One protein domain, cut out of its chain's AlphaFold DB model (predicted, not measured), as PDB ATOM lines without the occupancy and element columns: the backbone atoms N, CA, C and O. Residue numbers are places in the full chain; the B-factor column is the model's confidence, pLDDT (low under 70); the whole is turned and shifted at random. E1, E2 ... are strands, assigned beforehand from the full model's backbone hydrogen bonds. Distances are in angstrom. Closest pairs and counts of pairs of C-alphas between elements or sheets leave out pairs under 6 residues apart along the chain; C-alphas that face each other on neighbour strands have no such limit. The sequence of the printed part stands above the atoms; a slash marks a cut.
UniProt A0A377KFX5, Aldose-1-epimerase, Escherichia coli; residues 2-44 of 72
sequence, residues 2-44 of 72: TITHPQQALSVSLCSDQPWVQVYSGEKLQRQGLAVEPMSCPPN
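What this domain is: This is residues 2 to 44 of the 72 residues of the protein "Aldose-1-epimerase" of Escherichia coli (UniProt A0A377KFX5). What is seen first? Two hairpins, E1 with E2 and E3 with E4, make a flat, open V joined at residues 17 to 19. What builds it? The 43 residues hold no named helix and four strands, E1 to E4 along the chain, in two antiparallel two-stranded sheets: all strand, with under half in named elements. It is loose, radius of gyration of the C-alphas 12.2 A, spanning 35 by 25 by 8 A.

How they stand to each other: How do strands pair? E1, residues 2 to 5, and E2, residues 10 to 16, form an antiparallel hairpin at 165 degrees; N 3 and O 12 are 2.8 A apart, within hydrogen-bond range. E3, residues 20 to 24, and E4, residues 35 to 39, form another at 159 degrees; N 22 and O 37 are 2.8 A apart, within hydrogen-bond range. Where do the hairpins come closest? The closest C-alphas of E2 and E4, Ser 16 and Pro 38, are 6.5 A apart; E1 and E3 are apart.

Where its parts are: Where does E1 begin? C-alpha 2 is at (12.783, 22.257, -35.711). Where does E4 end? C-alpha 39 is at (-0.100, 14.045, -41.276); E2 is longest, 20.1 A.

The domain as a whole: Any cut or long link? The printed part has neither. Is confidence low? No printed residue is under 70.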
ATOM      1  N   THR A   2      12.328  21.606 -36.951       96.62
ATOM      2  CA  THR A   2      12.783  22.257 -35.711       96.62
ATOM      3  C   THR A   2      12.321  23.706 -35.698       96.62
ATOM      4  O   THR A   2      12.413  24.388 -36.716       96.62
ATOM      5  N   ILE A   3      11.814  24.161 -34.554       95.69
ATOM      6  CA  ILE A   3      11.414  25.544 -34.294       95.69
ATOM      7  C   ILE A   3      12.257  26.055 -33.136       95.69
ATOM      8  O   ILE A   3      12.340  25.401 -32.099       95.69
ATOM      9  N   THR A   4      12.849  27.232 -33.301       96.25
ATOM     10  CA  THR A   4      13.706  27.853 -32.292       96.25
ATOM     11  C   THR A   4      13.148  29.217 -31.913       96.25
ATOM     12  O   THR A   4      12.868  30.034 -32.788       96.25
ATOM     13  N   HIS A   5      13.016  29.471 -30.612       95.00
ATOM     14  CA  HIS A   5      12.780  30.795 -30.053       95.00
ATOM     15  C   HIS A   5      14.136  31.401 -29.652       95.00
ATOM     16  O   HIS A   5      14.634  31.117 -28.560       95.00
ATOM     17  N   PRO A   6      14.750  32.260 -30.484       94.44
ATOM     18  CA  PRO A   6      16.139  32.672 -30.280       94.44
ATOM     19  C   PRO A   6      16.356  33.447 -28.976       94.44
ATOM     20  O   PRO A   6      17.350  33.217 -28.300       94.44
ATOM     21  N   GLN A   7      15.415  34.303 -28.561       95.88
ATOM     22  CA  GLN A   7      15.551  35.083 -27.319       95.88
ATOM     23  C   GLN A   7      15.449  34.229 -26.049       95.88
ATOM     24  O   GLN A   7      15.946  34.638 -25.007       95.88
ATOM     25  N   GLN A   8      14.804  33.063 -26.128       93.44
ATOM     26  CA  GLN A   8      14.679  32.125 -25.013       93.44
ATOM     27  C   GLN A   8      15.704  30.990 -25.104       93.44
ATOM     28  O   GLN A   8      15.686  30.113 -24.255       93.44
ATOM     29  N   ALA A   9      16.552  30.969 -26.140       95.00
ATOM     30  CA  ALA A   9      17.475  29.871 -26.429       95.00
ATOM     31  C   ALA A   9      16.812  28.472 -26.428       95.00
ATOM     32  O   ALA A   9      17.480  27.458 -26.242       95.00
ATOM     33  N   LEU A  10      15.501  28.402 -26.688       95.88
ATOM     34  CA  LEU A  10      14.719  27.169 -26.665       95.88
ATOM     35  C   LEU A  10      14.459  26.685 -28.090       95.88
ATOM     36  O   LEU A  10      13.948  27.431 -28.925       95.88
ATOM     37  N   SER A  11      14.769  25.422 -28.358       97.12
ATOM     38  CA  SER A  11      14.410  24.729 -29.592       97.12
ATOM     39  C   SER A  11      13.517  23.531 -29.302       97.12
ATOM     40  O   SER A  11      13.760  22.774 -28.364       97.12
ATOM     41  N   VAL A  12      12.507  23.332 -30.143       97.12
ATOM     42  CA  VAL A  12      11.657  22.140 -30.144       97.12
ATOM     43  C   VAL A  12      11.711  21.506 -31.526       97.12
ATOM     44  O   VAL A  12      11.499  22.172 -32.540       97.12
ATOM     45  N   SER A  13      11.988  20.208 -31.566       97.31
ATOM     46  CA  SER A  13      12.064  19.415 -32.787       97.31
ATOM     47  C   SER A  13      10.972  18.354 -32.804       97.31
ATOM     48  O   SER A  13      10.841  17.592 -31.851       97.31
ATOM     49  N   LEU A  14      10.236  18.280 -33.910       98.00
ATOM     50  CA  LEU A  14       9.347  17.177 -34.262       98.00
ATOM     51  C   LEU A  14      10.029  16.309 -35.325       98.00
ATOM     52  O   LEU A  14      10.344  16.793 -36.417       98.00
ATOM     53  N   CYS A  15      10.196  15.025 -35.034       97.81
ATOM     54  CA  CYS A  15      10.595  14.003 -36.001       97.81
ATOM     55  C   CYS A  15       9.418  13.055 -36.208       97.81
ATOM     56  O   CYS A  15       8.822  12.632 -35.226       97.81
ATOM     57  N   SER A  16       9.077  12.729 -37.452       98.06
ATOM     58  CA  SER A  16       7.932  11.876 -37.782       98.06
ATOM     59  C   SER A  16       8.238  11.027 -39.010       98.06
ATOM     60  O   SER A  16       9.009  11.460 -39.867       98.06
ATOM     61  N   ASP A  17       7.629   9.846 -39.095       97.75
ATOM     62  CA  ASP A  17       7.609   9.006 -40.299       97.75
ATOM     63  C   ASP A  17       6.503   9.403 -41.295       97.75
ATOM     64  O   ASP A  17       6.375   8.806 -42.363       97.75
ATOM     65  N   GLN A  18       5.710  10.421 -40.957       97.50
ATOM     66  CA  GLN A  18       4.617  10.901 -41.792       97.50
ATOM     67  C   GLN A  18       5.108  11.861 -42.893       97.50
ATOM     68  O   GLN A  18       5.917  12.750 -42.605       97.50
ATOM     69  N   PRO A  19       4.611  11.724 -44.139       95.94
ATOM     70  CA  PRO A  19       5.132  12.468 -45.288       95.94
ATOM     71  C   PRO A  19       4.683  13.933 -45.341       95.94
ATOM     72  O   PRO A  19       5.338  14.745 -45.995       95.94
ATOM     73  N   TRP A  20       3.599  14.291 -44.647       97.69
ATOM     74  CA  TRP A  20       3.062  15.650 -44.625       97.69
ATOM     75  C   TRP A  20       3.166  16.268 -43.233       97.69
ATOM     76  O   TRP A  20       3.143  15.581 -42.211       97.69
ATOM     77  N   VAL A  21       3.248  17.598 -43.188       97.62
ATOM     78  CA  VAL A  21       3.171  18.372 -41.948       97.62
ATOM     79  C   VAL A  21       2.233  19.558 -42.139       97.62
ATOM     80  O   VAL A  21       2.353  20.302 -43.113       97.62
ATOM     81  N   GLN A  22       1.301  19.742 -41.209       97.75
ATOM     82  CA  GLN A  22       0.467  20.932 -41.121       97.75
ATOM     83  C   GLN A  22       1.044  21.878 -40.068       97.75
ATOM     84  O   GLN A  22       1.367  21.471 -38.953       97.75
ATOM     85  N   VAL A  23       1.174  23.153 -40.430       97.19
ATOM     86  CA  VAL A  23       1.664  24.205 -39.536       97.19
ATOM     87  C   VAL A  23       0.584  25.268 -39.394       97.19
ATOM     88  O   VAL A  23       0.206  25.905 -40.377       97.19
ATOM     89  N   TYR A  24       0.099  25.485 -38.171       97.19
ATOM     90  CA  TYR A  24      -0.910  26.503 -37.874       97.19
ATOM     91  C   TYR A  24      -0.411  27.488 -36.824       97.19
ATOM     92  O   TYR A  24      -0.102  27.135 -35.689       97.19
ATOM     93  N   SER A  25      -0.385  28.761 -37.204       96.19
ATOM     94  CA  SER A  25       0.149  29.864 -36.401       96.19
ATOM     95  C   SER A  25      -0.846  30.441 -35.391       96.19
ATOM     96  O   SER A  25      -0.671  31.574 -34.966       96.19
ATOM     97  N   GLY A  26      -1.907  29.714 -35.024       96.31
ATOM     98  CA  GLY A  26      -2.732  30.081 -33.870       96.31
ATOM     99  C   GLY A  26      -3.451  31.428 -33.989       96.31
ATOM    100  O   GLY A  26      -3.502  32.161 -33.007       96.31
ATOM    101  N   GLU A  27      -3.989  31.793 -35.158       96.62
ATOM    102  CA  GLU A  27      -4.671  33.084 -35.382       96.62
ATOM    103  C   GLU A  27      -5.724  33.397 -34.299       96.62
ATOM    104  O   GLU A  27      -5.701  34.478 -33.712       96.62
ATOM    105  N   LYS A  28      -6.572  32.422 -33.945       94.88
ATOM    106  CA  LYS A  28      -7.596  32.567 -32.889       94.88
ATOM    107  C   LYS A  28      -7.017  32.754 -31.480       94.88
ATOM    108  O   LYS A  28      -7.732  33.154 -30.570       94.88
ATOM    109  N   LEU A  29      -5.730  32.463 -31.310       95.00
ATOM    110  CA  LEU A  29      -4.951  32.631 -30.084       95.00
ATOM    111  C   LEU A  29      -3.965  33.800 -30.209       95.00
ATOM    112  O   LEU A  29      -2.925  33.807 -29.555       95.00
ATOM    113  N   GLN A  30      -4.250  34.766 -31.091       97.06
ATOM    114  CA  GLN A  30      -3.407  35.945 -31.324       97.06
ATOM    115  C   GLN A  30      -1.957  35.583 -31.684       97.06
ATOM    116  O   GLN A  30      -1.023  36.308 -31.352       97.06
ATOM    117  N   ARG A  31      -1.763  34.441 -32.359       95.75
ATOM    118  CA  ARG A  31      -0.449  33.938 -32.790       95.75
ATOM    119  C   ARG A  31       0.563  33.756 -31.652       95.75
ATOM    120  O   ARG A  31       1.766  33.790 -31.885       95.75
ATOM    121  N   GLN A  32       0.076  33.526 -30.431       94.31
ATOM    122  CA  GLN A  32       0.895  33.248 -29.243       94.31
ATOM    123  C   GLN A  32       1.536  31.851 -29.266       94.31
ATOM    124  O   GLN A  32       2.457  31.579 -28.502       94.31
ATOM    125  N   GLY A  33       1.044  30.954 -30.122       92.25
ATOM    126  CA  GLY A  33       1.522  29.582 -30.229       92.25
ATOM    127  C   GLY A  33       1.501  29.072 -31.665       92.25
ATOM    128  O   GLY A  33       0.866  29.651 -32.549       92.25
ATOM    129  N   LEU A  34       2.204  27.964 -31.872       94.75
ATOM    130  CA  LEU A  34       2.346  27.288 -33.154       94.75
ATOM    131  C   LEU A  34       1.999  25.810 -32.971       94.75
ATOM    132  O   LEU A  34       2.580  25.145 -32.115       94.75
ATOM    133  N   ALA A  35       1.075  25.302 -33.782       96.12
ATOM    134  CA  ALA A  35       0.838  23.871 -33.915       96.12
ATOM    135  C   ALA A  35       1.658  23.326 -35.090       96.12
ATOM    136  O   ALA A  35       1.716  23.952 -36.153       96.12
ATOM    137  N   VAL A  36       2.285  22.168 -34.883       97.44
ATOM    138  CA  VAL A  36       2.973  21.391 -35.919       97.44
ATOM    139  C   VAL A  36       2.465  19.963 -35.834       97.44
ATOM    140  O   VAL A  36       2.702  19.270 -34.849       97.44
ATOM    141  N   GLU A  37       1.753  19.540 -36.867       97.69
ATOM    142  CA  GLU A  37       0.983  18.302 -36.880       97.69
ATOM    143  C   GLU A  37       1.520  17.401 -37.999       97.69
ATOM    144  O   GLU A  37       1.423  17.775 -39.169       97.69
ATOM    145  N   PRO A  38       2.130  16.244 -37.689       97.69
ATOM    146  CA  PRO A  38       2.484  15.266 -38.709       97.69
ATOM    147  C   PRO A  38       1.214  14.602 -39.257       97.69
ATOM    148  O   PRO A  38       0.362  14.164 -38.488       97.69
ATOM    149  N   MET A  39       1.104  14.499 -40.579       97.88
ATOM    150  CA  MET A  39      -0.100  14.045 -41.276       97.88
ATOM    151  C   MET A  39       0.243  12.941 -42.280       97.88
ATOM    152  O   MET A  39       1.210  13.051 -43.035       97.88
ATOM    153  N   SER A  40      -0.573  11.888 -42.330       97.00
ATOM    154  CA  SER A  40      -0.377  10.761 -43.258       97.00
ATOM    155  C   SER A  40      -0.649  11.113 -44.721       97.00
ATOM    156  O   SER A  40      -0.240  10.384 -45.614       97.00
ATOM    157  N   CYS A  41      -1.357  12.215 -44.959       97.94
ATOM    158  CA  CYS A  41      -1.813  12.676 -46.266       97.94
ATOM    159  C   CYS A  41      -1.959  14.213 -46.249       97.94
ATOM    160  O   CYS A  41      -1.998  14.809 -45.162       97.94
ATOM    161  N   PRO A  42      -2.035  14.881 -47.413       98.06
ATOM    162  CA  PRO A  42      -2.265  16.316 -47.466       98.06
ATOM    163  C   PRO A  42      -3.710  16.675 -47.083       98.06
ATOM    164  O   PRO A  42      -4.605  15.822 -47.079       98.06
ATOM    165  N   PRO A  43      -3.990  17.967 -46.838       97.94
ATOM    166  CA  PRO A  43      -5.358  18.460 -46.779       97.94
ATOM    167  C   PRO A  43      -6.158  18.033 -48.017       97.94
ATOM    168  O   PRO A  43      -5.623  17.949 -49.122       97.94
ATOM    169  N   ASN A  44      -7.464  17.819 -47.840       97.62
ATOM    170  CA  ASN A  44      -8.389  17.446 -48.915       97.62
ATOM    171  C   ASN A  44      -8.171  16.040 -49.531       97.62
ATOM    172  O   ASN A  44      -8.721  15.759 -50.596       97.62
TER     173      ASN A  44